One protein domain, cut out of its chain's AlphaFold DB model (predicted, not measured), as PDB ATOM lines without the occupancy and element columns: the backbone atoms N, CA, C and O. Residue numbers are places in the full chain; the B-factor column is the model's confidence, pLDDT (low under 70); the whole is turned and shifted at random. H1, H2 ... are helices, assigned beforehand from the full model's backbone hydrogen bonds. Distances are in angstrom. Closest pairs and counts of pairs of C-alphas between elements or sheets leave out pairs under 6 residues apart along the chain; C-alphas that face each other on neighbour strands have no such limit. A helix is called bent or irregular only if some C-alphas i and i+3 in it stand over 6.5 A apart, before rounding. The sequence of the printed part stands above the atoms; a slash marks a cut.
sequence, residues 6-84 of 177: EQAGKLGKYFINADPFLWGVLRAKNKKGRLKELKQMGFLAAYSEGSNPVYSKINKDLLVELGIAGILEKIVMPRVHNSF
ATOM      1  N   GLU A   6      35.513  -7.529  33.436       91.06
ATOM      2  CA  GLU A   6      34.199  -8.103  33.143       91.06
ATOM      3  C   GLU A   6      33.310  -7.101  32.404       91.06
ATOM      4  O   GLU A   6      32.806  -7.404  31.319       91.06
ATOM      5  N   GLN A   7      33.217  -5.880  32.930       91.50
ATOM      6  CA  GLN A   7      32.460  -4.790  32.327       91.50
ATOM      7  C   GLN A   7      32.998  -4.430  30.939       91.50
ATOM      8  O   GLN A   7      32.232  -4.316  29.986       91.50
ATOM      9  N   ALA A   8      34.321  -4.374  30.761       91.81
ATOM     10  CA  ALA A   8      34.942  -4.198  29.452       91.81
ATOM     11  C   ALA A   8      34.551  -5.332  28.480       91.81
ATOM     12  O   ALA A   8      34.203  -5.085  27.326       91.81
ATOM     13  N   GLY A   9      34.539  -6.586  28.940       92.88
ATOM     14  CA  GLY A   9      34.075  -7.718  28.136       92.88
ATOM     15  C   GLY A   9      32.604  -7.595  27.719       92.88
ATOM     16  O   GLY A   9      32.263  -7.895  26.571       92.88
ATOM     17  N   LYS A  10      31.736  -7.133  28.626       93.56
ATOM     18  CA  LYS A  10      30.308  -6.889  28.374       93.56
ATOM     19  C   LYS A  10      30.111  -5.740  27.385       93.56
ATOM     20  O   LYS A  10      29.535  -5.952  26.317       93.56
ATOM     21  N   LEU A  11      30.659  -4.563  27.682       94.19
ATOM     22  CA  LEU A  11      30.586  -3.368  26.840       94.19
ATOM     23  C   LEU A  11      31.119  -3.644  25.431       94.19
ATOM     24  O   LEU A  11      30.464  -3.294  24.454       94.19
ATOM     25  N   GLY A  12      32.245  -4.350  25.295       93.81
ATOM     26  CA  GLY A  12      32.802  -4.722  23.991       93.81
ATOM     27  C   GLY A  12      31.827  -5.527  23.122       93.81
ATOM     28  O   GLY A  12      31.700  -5.258  21.926       93.81
ATOM     29  N   LYS A  13      31.078  -6.471  23.713       93.62
ATOM     30  CA  LYS A  13      30.037  -7.231  22.998       93.62
ATOM     31  C   LYS A  13      28.883  -6.329  22.564       93.62
ATOM     32  O   LYS A  13      28.438  -6.449  21.422       93.62
ATOM     33  N   TYR A  14      28.428  -5.422  23.428       94.19
ATOM     34  CA  TYR A  14      27.386  -4.456  23.071       94.19
ATOM     35  C   TYR A  14      27.845  -3.513  21.955       94.19
ATOM     36  O   TYR A  14      27.092  -3.295  21.012       94.19
ATOM     37  N   PHE A  15      29.085  -3.018  21.998       93.44
ATOM     38  CA  PHE A  15      29.646  -2.151  20.957       93.44
ATOM     39  C   PHE A  15      29.699  -2.834  19.591       93.44
ATOM     40  O   PHE A  15      29.274  -2.257  18.593       93.44
ATOM     41  N   ILE A  16      30.194  -4.075  19.525       90.88
ATOM     42  CA  ILE A  16      30.282  -4.818  18.257       90.88
ATOM     43  C   ILE A  16      28.895  -4.994  17.628       90.88
ATOM     44  O   ILE A  16      28.767  -4.879  16.407       90.88
ATOM     45  N   ASN A  17      27.877  -5.221  18.460       89.88
ATOM     46  CA  ASN A  17      26.500  -5.489  18.049       89.88
ATOM     47  C   ASN A  17      25.580  -4.262  18.153       89.88
ATOM     48  O   ASN A  17      24.363  -4.422  18.181       89.88
ATOM     49  N   ALA A  18      26.135  -3.050  18.232       89.31
ATOM     50  CA  ALA A  18      25.339  -1.842  18.392       89.31
ATOM     51  C   ALA A  18      24.442  -1.611  17.166       89.31
ATOM     52  O   ALA A  18      24.937  -1.290  16.079       89.31
ATOM     53  N   ASP A  19      23.132  -1.746  17.373       82.19
ATOM     54  CA  ASP A  19      22.089  -1.427  16.405       82.19
ATOM     55  C   ASP A  19      21.016  -0.531  17.056       82.19
ATOM     56  O   ASP A  19      20.538  -0.858  18.146       82.19
ATOM     57  N   PRO A  20      20.656   0.613  16.444       83.06
ATOM     58  CA  PRO A  20      21.317   1.247  15.290       83.06
ATOM     59  C   PRO A  20      22.809   1.518  15.560       83.06
ATOM     60  O   PRO A  20      23.241   1.490  16.702       83.06
ATOM     61  N   PHE A  21      23.620   1.776  14.527       86.38
ATOM     62  CA  PHE A  21      25.072   2.007  14.685       86.38
ATOM     63  C   PHE A  21      25.410   2.980  15.831       86.38
ATOM     64  O   PHE A  21      24.899   4.104  15.849       86.38
ATOM     65  N   LEU A  22      26.276   2.540  16.759       89.44
ATOM     66  CA  LEU A  22      26.585   3.220  18.030       89.44
ATOM     67  C   LEU A  22      25.322   3.647  18.800       89.44
ATOM     68  O   LEU A  22      25.232   4.764  19.297       89.44
ATOM     69  N   TRP A  23      24.306   2.789  18.808       90.75
ATOM     70  CA  TRP A  23      22.978   3.007  19.392       90.75
ATOM     71  C   TRP A  23      22.277   4.292  18.946       90.75
ATOM     72  O   TRP A  23      21.367   4.785  19.605       90.75
ATOM     73  N   GLY A  24      22.679   4.844  17.798       88.06
ATOM     74  CA  GLY A  24      22.074   6.053  17.255       88.06
ATOM     75  C   GLY A  24      22.526   7.342  17.942       88.06
ATOM     76  O   GLY A  24      21.918   8.377  17.697       88.06
ATOM     77  N   VAL A  25      23.604   7.322  18.739       90.38
ATOM     78  CA  VAL A  25      24.124   8.527  19.423       90.38
ATOM     79  C   VAL A  25      24.764   9.550  18.472       90.38
ATOM     80  O   VAL A  25      24.980  10.708  18.837       90.38
ATOM     81  N   LEU A  26      25.097   9.144  17.241       89.81
ATOM     82  CA  LEU A  26      25.629  10.043  16.214       89.81
ATOM     83  C   LEU A  26      24.518  10.863  15.549       89.81
ATOM     84  O   LEU A  26      23.422  10.365  15.298       89.81
ATOM     85  N   ARG A  27      24.831  12.112  15.178       84.31
ATOM     86  CA  ARG A  27      23.858  13.034  14.564       84.31
ATOM     87  C   ARG A  27      23.510  12.630  13.140       84.31
ATOM     88  O   ARG A  27      22.399  12.877  12.664       84.31
ATOM     89  N   ALA A  28      24.474  12.072  12.418       84.56
ATOM     90  CA  ALA A  28      24.259  11.675  11.042       84.56
ATOM     91  C   ALA A  28      23.325  10.457  10.916       84.56
ATOM     92  O   ALA A  28      23.379   9.496  11.682       84.56
ATOM     93  N   LYS A  29      22.478  10.491   9.880       76.25
ATOM     94  CA  LYS A  29      21.369   9.540   9.685       76.25
ATOM     95  C   LYS A  29      21.759   8.301   8.893       76.25
ATOM     96  O   LYS A  29      21.268   7.211   9.155       76.25
ATOM     97  N   ASN A  30      22.634   8.483   7.912       82.75
ATOM     98  CA  ASN A  30      23.097   7.417   7.042       82.75
ATOM     99  C   ASN A  30      24.561   7.083   7.340       82.75
ATOM    100  O   ASN A  30      25.295   7.856   7.965       82.75
ATOM    101  N   LYS A  31      24.989   5.913   6.871       85.25
ATOM    102  CA  LYS A  31      26.335   5.393   7.110       85.25
ATOM    103  C   LYS A  31      27.435   6.365   6.678       85.25
ATOM    104  O   LYS A  31      28.379   6.589   7.430       85.25
ATOM    105  N   LYS A  32      27.293   6.973   5.494       85.88
ATOM    106  CA  LYS A  32      28.274   7.920   4.942       85.88
ATOM    107  C   LYS A  32      28.436   9.147   5.841       85.88
ATOM    108  O   LYS A  32      29.557   9.545   6.138       85.88
ATOM    109  N   GLY A  33      27.327   9.721   6.302       87.62
ATOM    110  CA  GLY A  33      27.346  10.853   7.220       87.62
ATOM    111  C   GLY A  33      27.959  10.490   8.573       87.62
ATOM    112  O   GLY A  33      28.748  11.268   9.094       87.62
ATOM    113  N   ARG A  34      27.653   9.301   9.111       88.56
ATOM    114  CA  ARG A  34      28.202   8.818  10.392       88.56
ATOM    115  C   ARG A  34      29.713   8.630  10.325       88.56
ATOM    116  O   ARG A  34      30.426   9.083  11.211       88.56
ATOM    117  N   LEU A  35      30.211   8.045   9.237       89.62
ATOM    118  CA  LEU A  35      31.647   7.946   8.981       89.62
ATOM    119  C   LEU A  35      32.300   9.323   8.836       89.62
ATOM    120  O   LEU A  35      33.358   9.557   9.408       89.62
ATOM    121  N   LYS A  36      31.667  10.253   8.112       89.62
ATOM    122  CA  LYS A  36      32.169  11.628   7.993       89.62
ATOM    123  C   LYS A  36      32.241  12.324   9.354       89.62
ATOM    124  O   LYS A  36      33.234  12.984   9.630       89.62
ATOM    125  N   GLU A  37      31.221  12.155  10.190       90.94
ATOM    126  CA  GLU A  37      31.177  12.701  11.549       90.94
ATOM    127  C   GLU A  37      32.308  12.131  12.417       90.94
ATOM    128  O   GLU A  37      33.043  12.903  13.023       90.94
ATOM    129  N   LEU A  38      32.529  10.813  12.401       92.44
ATOM    130  CA  LEU A  38      33.649  10.180  13.113       92.44
ATOM    131  C   LEU A  38      35.014  10.691  12.623       92.44
ATOM    132  O   LEU A  38      35.879  11.002  13.438       92.44
ATOM    133  N   LYS A  39      35.181  10.878  11.309       92.38
ATOM    134  CA  LYS A  39      36.398  11.470  10.731       92.38
ATOM    135  C   LYS A  39      36.623  12.914  11.157       92.38
ATOM    136  O   LYS A  39      37.754  13.297  11.432       92.38
ATOM    137  N   GLN A  40      35.564  13.717  11.228       91.62
ATOM    138  CA  GLN A  40      35.645  15.097  11.717       91.62
ATOM    139  C   GLN A  40      36.020  15.166  13.200       91.62
ATOM    140  O   GLN A  40      36.636  16.139  13.619       91.62
ATOM    141  N   MET A  41      35.695  14.128  13.974       91.62
ATOM    142  CA  MET A  41      36.143  13.970  15.361       91.62
ATOM    143  C   MET A  41      37.598  13.477  15.472       91.62
ATOM    144  O   MET A  41      38.107  13.350  16.581       91.62
ATOM    145  N   GLY A  42      38.272  13.224  14.346       92.62
ATOM    146  CA  GLY A  42      39.658  12.763  14.298       92.62
ATOM    147  C   GLY A  42      39.826  11.245  14.312       92.62
ATOM    148  O   GLY A  42      40.955  10.787  14.451       92.62
ATOM    149  N   PHE A  43      38.744  10.473  14.150       93.25
ATOM    150  CA  PHE A  43      38.785   9.009  14.196       93.25
ATOM    151  C   PHE A  43      38.670   8.370  12.818       93.25
ATOM    152  O   PHE A  43      38.098   8.957  11.898       93.25
ATOM    153  N   LEU A  44      39.149   7.133  12.662       90.25
ATOM    154  CA  LEU A  44      38.966   6.343  11.440       90.25
ATOM    155  C   LEU A  44      39.498   7.045  10.176       90.25
ATOM    156  O   LEU A  44      38.926   6.919   9.088       90.25
ATOM    157  N   ALA A  45      40.600   7.791  10.293       86.50
ATOM    158  CA  ALA A  45      41.155   8.601   9.202       86.50
ATOM    159  C   ALA A  45      41.462   7.787   7.927       86.50
ATOM    160  O   ALA A  45      41.348   8.310   6.817       86.50
ATOM    161  N   ALA A  46      41.776   6.496   8.085       84.62
ATOM    162  CA  ALA A  46      42.064   5.560   6.998       84.62
ATOM    163  C   ALA A  46      40.858   5.263   6.082       84.62
ATOM    164  O   ALA A  46      41.035   4.770   4.967       84.62
ATOM    165  N   TYR A  47      39.631   5.561   6.513       85.56
ATOM    166  CA  TYR A  47      38.440   5.348   5.697       85.56
ATOM    167  C   TYR A  47      38.334   6.397   4.583       85.56
ATOM    168  O   TYR A  47      38.126   7.589   4.831       85.56
ATOM    169  N   SER A  48      38.441   5.960   3.327       77.31
ATOM    170  CA  SER A  48      38.255   6.814   2.149       77.31
ATOM    171  C   SER A  48      36.770   7.063   1.854       77.31
ATOM    172  O   SER A  48      35.906   6.273   2.235       77.31
ATOM    173  N   GLU A  49      36.444   8.150   1.146       66.31
ATOM    174  CA  GLU A  49      35.047   8.505   0.827       66.31
ATOM    175  C   GLU A  49      34.330   7.489  -0.081       66.31
ATOM    176  O   GLU A  49      33.100   7.465  -0.112       66.31
ATOM    177  N   GLY A  50      35.087   6.639  -0.788       67.88
ATOM    178  CA  GLY A  50      34.572   5.541  -1.612       67.88
ATOM    179  C   GLY A  50      34.470   4.196  -0.885       67.88
ATOM    180  O   GLY A  50      33.998   3.219  -1.463       67.88
ATOM    181  N   SER A  51      34.915   4.116   0.371       73.19
ATOM    182  CA  SER A  51      34.810   2.885   1.151       73.19
ATOM    183  C   SER A  51      33.359   2.629   1.575       73.19
ATOM    184  O   SER A  51      32.644   3.531   2.011       73.19
ATOM    185  N   ASN A  52      32.917   1.374   1.461       81.06
ATOM    186  CA  ASN A  52      31.574   0.954   1.867       81.06
ATOM    187  C   ASN A  52      31.621  -0.144   2.947       81.06
ATOM    188  O   ASN A  52      31.045  -1.217   2.759       81.06
ATOM    189  N   PRO A  53      32.320   0.074   4.076       84.75
ATOM    190  CA  PRO A  53      32.370  -0.916   5.149       84.75
ATOM    191  C   PRO A  53      30.982  -1.213   5.714       84.75
ATOM    192  O   PRO A  53      30.072  -0.380   5.690       84.75
ATOM    193  N   VAL A  54      30.827  -2.403   6.276       87.62
ATOM    194  CA  VAL A  54      29.681  -2.738   7.127       87.62
ATOM    195  C   VAL A  54      29.893  -2.181   8.538       87.62
ATOM    196  O   VAL A  54      31.032  -2.043   8.985       87.62
ATOM    197  N   TYR A  55      28.808  -1.872   9.253       86.75
ATOM    198  CA  TYR A  55      28.876  -1.280  10.597       86.75
ATOM    199  C   TYR A  55      29.680  -2.116  11.596       86.75
ATOM    200  O   TYR A  55      30.453  -1.557  12.366       86.75
ATOM    201  N   SER A  56      29.591  -3.444  11.519       84.75
ATOM    202  CA  SER A  56      30.371  -4.344  12.376       84.75
ATOM    203  C   SER A  56      31.883  -4.186  12.196       84.75
ATOM    204  O   SER A  56      32.630  -4.316  13.164       84.75
ATOM    205  N   LYS A  57      32.351  -3.871  10.980       89.69
ATOM    206  CA  LYS A  57      33.763  -3.570  10.725       89.69
ATOM    207  C   LYS A  57      34.149  -2.224  11.337       89.69
ATOM    208  O   LYS A  57      35.145  -2.155  12.041       89.69
ATOM    209  N   ILE A  58      33.323  -1.198  11.135       91.69
ATOM    210  CA  ILE A  58      33.561   0.137  11.703       91.69
ATOM    211  C   ILE A  58      33.636   0.069  13.238       91.69
ATOM    212  O   ILE A  58      34.549   0.636  13.827       91.69
ATOM    213  N   ASN A  59      32.718  -0.660  13.884       92.50
ATOM    214  CA  ASN A  59      32.715  -0.845  15.339       92.50
ATOM    215  C   ASN A  59      34.005  -1.515  15.833       92.50
ATOM    216  O   ASN A  59      34.572  -1.091  16.836       92.50
ATOM    217  N   LYS A  60      34.486  -2.547  15.127       92.50
ATOM    218  CA  LYS A  60      35.750  -3.218  15.464       92.50
ATOM    219  C   LYS A  60      36.947  -2.286  15.313       92.50
ATOM    220  O   LYS A  60      37.785  -2.254  16.204       92.50
ATOM    221  N   ASP A  61      37.002  -1.512  14.236       93.50
ATOM    222  CA  ASP A  61      38.109  -0.584  14.001       93.50
ATOM    223  C   ASP A  61      38.115   0.550  15.039       93.50
ATOM    224  O   ASP A  61      39.172   0.876  15.570       93.50
ATOM    225  N   LEU A  62      36.943   1.073  15.428       94.44
ATOM    226  CA  LEU A  62      36.826   2.022  16.546       94.44
ATOM    227  C   LEU A  62      37.305   1.420  17.869       94.44
ATOM    228  O   LEU A  62      37.983   2.100  18.634       94.44
ATOM    229  N   LEU A  63      36.969   0.157  18.147       94.19
ATOM    230  CA  LEU A  63      37.436  -0.534  19.352       94.19
ATOM    231  C   LEU A  63      38.957  -0.703  19.360       94.19
ATOM    232  O   LEU A  63      39.563  -0.579  20.418       94.19
ATOM    233  N   VAL A  64      39.573  -0.969  18.207       94.50
ATOM    234  CA  VAL A  64      41.035  -1.048  18.081       94.50
ATOM    235  C   VAL A  64      41.678   0.326  18.265       94.50
ATOM    236  O   VAL A  64      42.682   0.438  18.959       94.50
ATOM    237  N   GLU A  65      41.104   1.366  17.661       94.94
ATOM    238  CA  GLU A  65      41.673   2.715  17.667       94.94
ATOM    239  C   GLU A  65      41.537   3.418  19.027       94.94
ATOM    240  O   GLU A  65      42.467   4.084  19.476       94.94
ATOM    241  N   LEU A  66      40.386   3.283  19.691       94.44
ATOM    242  CA  LEU A  66      40.050   4.049  20.898       94.44
ATOM    243  C   LEU A  66      39.927   3.202  22.161       94.44
ATOM    244  O   LEU A  66      39.976   3.743  23.270       94.44
ATOM    245  N   GLY A  67      39.715   1.896  22.016       94.69
ATOM    246  CA  GLY A  67      39.231   1.067  23.110       94.69
ATOM    247  C   GLY A  67      37.833   1.482  23.584       94.69
ATOM    248  O   GLY A  67      37.237   2.462  23.138       94.69
ATOM    249  N   ILE A  68      37.299   0.724  24.537       94.88
ATOM    250  CA  ILE A  68      35.976   0.984  25.124       94.88
ATOM    251  C   ILE A  68      35.952   2.342  25.825       94.88
ATOM    252  O   ILE A  68      35.047   3.138  25.587       94.88
ATOM    253  N   ALA A  69      36.974   2.620  26.639       93.62
ATOM    254  CA  ALA A  69      37.047   3.860  27.398       93.62
ATOM    255  C   ALA A  69      37.061   5.093  26.484       93.62
ATOM    256  O   ALA A  69      36.268   6.010  26.673       93.62
ATOM    257  N   GLY A  70      37.882   5.068  25.428       94.81
ATOM    258  CA  GLY A  70      37.958   6.169  24.476       94.81
ATOM    259  C   GLY A  70      36.661   6.379  23.693       94.81
ATOM    260  O   GLY A  70      36.293   7.524  23.441       94.81
ATOM    261  N   ILE A  71      35.933   5.311  23.339       95.38
ATOM    262  CA  ILE A  71      34.620   5.450  22.688       95.38
ATOM    263  C   ILE A  71      33.609   6.098  23.640       95.38
ATOM    264  O   ILE A  71      32.876   6.998  23.224       95.38
ATOM    265  N   LEU A  72      33.560   5.672  24.905       95.38
ATOM    266  CA  LEU A  72      32.637   6.248  25.883       95.38
ATOM    267  C   LEU A  72      32.934   7.732  26.117       95.38
ATOM    268  O   LEU A  72      32.065   8.569  25.873       95.38
ATOM    269  N   GLU A  73      34.174   8.057  26.479       94.31
ATOM    270  CA  GLU A  73      34.592   9.413  26.855       94.31
ATOM    271  C   GLU A  73      34.540  10.399  25.689       94.31
ATOM    272  O   GLU A  73      34.155  11.554  25.865       94.31
ATOM    273  N   LYS A  74      34.930   9.974  24.480       94.88
ATOM    274  CA  LYS A  74      35.073  10.890  23.337       94.88
ATOM    275  C   LYS A  74      33.859  10.911  22.418       94.88
ATOM    276  O   LYS A  74      33.718  11.852  21.635       94.88
ATOM    277  N   ILE A  75      33.002   9.889  22.467       94.56
ATOM    278  CA  ILE A  75      31.863   9.756  21.550       94.56
ATOM    279  C   ILE A  75      30.551   9.634  22.311       94.56
ATOM    280  O   ILE A  75      29.705  10.504  22.156       94.56
ATOM    281  N   VAL A  76      30.341   8.582  23.099       94.62
ATOM    282  CA  VAL A  76      29.002   8.276  23.633       94.62
ATOM    283  C   VAL A  76      28.559   9.320  24.652       94.62
ATOM    284  O   VAL A  76      27.528   9.963  24.454       94.62
ATOM    285  N   MET A  77      29.343   9.547  25.707       94.00
ATOM    286  CA  MET A  77      28.938  10.445  26.789       94.00
ATOM    287  C   MET A  77      28.775  11.888  26.332       94.00
ATOM    288  O   MET A  77      27.725  12.467  26.616       94.00
ATOM    289  N   PRO A  78      29.722  12.491  25.574       93.00
ATOM    290  CA  PRO A  78      29.534  13.862  25.125       93.00
ATOM    291  C   PRO A  78      28.268  14.003  24.286       93.00
ATOM    292  O   PRO A  78      27.639  15.055  24.287       93.00
ATOM    293  N   ARG A  79      27.862  12.965  23.548       92.00
ATOM    294  CA  ARG A  79      26.636  13.012  22.747       92.00
ATOM    295  C   ARG A  79      25.391  12.940  23.606       92.00
ATOM    296  O   ARG A  79      24.464  13.699  23.330       92.00
ATOM    297  N   VAL A  80      25.382  12.098  24.633       94.12
ATOM    298  CA  VAL A  80      24.265  12.013  25.577       94.12
ATOM    299  C   VAL A  80      24.127  13.328  26.351       94.12
ATOM    300  O   VAL A  80      23.100  13.985  26.209       94.12
ATOM    301  N   HIS A  81      25.170  13.818  27.023       93.12
ATOM    302  CA  HIS A  81      25.077  15.070  27.794       93.12
ATOM    303  C   HIS A  81      24.799  16.316  26.934       93.12
ATOM    304  O   HIS A  81      24.180  17.266  27.395       93.12
ATOM    305  N   ASN A  82      25.200  16.331  25.656       91.50
ATOM    306  CA  ASN A  82      24.824  17.429  24.754       91.50
ATOM    307  C   ASN A  82      23.381  17.328  24.229       91.50
ATOM    308  O   ASN A  82      22.866  18.305  23.683       91.50
ATOM    309  N   SER A  83      22.756  16.150  24.301       90.75
ATOM    310  CA  SER A  83      21.408  15.907  23.765       90.75
ATOM    311  C   SER A  83      20.329  15.917  24.845       90.75
ATOM    312  O   SER A  83      19.163  16.149  24.525       90.75
ATOM    313  N   PHE A  84      20.705  15.679  26.100       94.31
ATOM    314  CA  PHE A  84      19.799  15.576  27.236       94.31
ATOM    315  C   PHE A  84      20.289  16.459  28.377       94.31
ATOM    316  O   PHE A  84      21.479  16.509  28.666       94.31
TER     317      PHE A  84
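This is residues 6 to 84 of the 177 residues of an uncharacterized protein of Chloroflexi bacterium RBG_16_56_11 (UniProt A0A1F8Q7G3). One long helix, H4, is bent into a V of two arms, H4a and H4b, with the short H2 in its opening and H1 packed on H4a. H3 runs loosely beside H4a, and a long stretch without a named element, residues 41 to 54, leads from H3 to H4a. The printed part has 79 residues with four named helices, H1 to H4 in order, and no named strand; its class is all helix. It is compact, with a radius of gyration of the C-alphas of 12.0 A, and spans 37 by 27 by 21 A.

H4, residues 55 to 83, was assigned as one helix by its hydrogen bonds but is bent: C-alphas 65 and 68 are 9.5 A apart. H4a, residues 55 to 65, is 15.2 A long and begins at C-alpha 55 (28.876, -1.280, 10.597). H4b, residues 68 to 83, is 20.9 A long and ends at C-alpha 83 (21.408, 15.907, 23.765). H4b is irregular, with C-alphas 74 and 77 7.1 A apart, and has a kink of 26 degrees near residue 75. H1, residues 6 to 16, is 15.7 A long from C-alpha 6 (34.199, -8.103, 33.143). H2 is residues 21 to 24, 5.7 A, and H3 is residues 31 to 40, 14.2 A.

H4a and H4b stand at a steep tilt of 66 degrees, opposite ways. H1 touches H4a at a steep tilt of 44 degrees, opposite ways; their closest C-alphas, Ile 16 and Asn 59, are 5.5 A apart. H1 only just touches H4b, with 3 pairs of C-alphas within 8 A and with residue 68 alone of H4b; the closest C-alphas are those of Gly 12 and Ile 68, 6.6 A. H2 is close to but not clearly touching H4a, closest at the C-alphas of Phe 21 and Tyr 55, 6.5 A. H3 is close to but not clearly touching H4a, at a shallow tilt of 15 degrees, the same way; the closest C-alphas, Lys 31 and Tyr 55, are 7.9 A apart. H3 is apart from H1 and H4b. Every O i to N i+4 pair is within hydrogen-bond range in H1, H3 and H4a, and 10 of 12 are in H4b; H2 is too short for such a pair.

The farthest C-alphas, Glu 6 and Gly 50, are 37.3 A apart. The printed part has no cut, and the link from H3 to H4 is long, with 14 residues. Mean pLDDT of the printed part is 89.6; residues 49 to 50 are under 70.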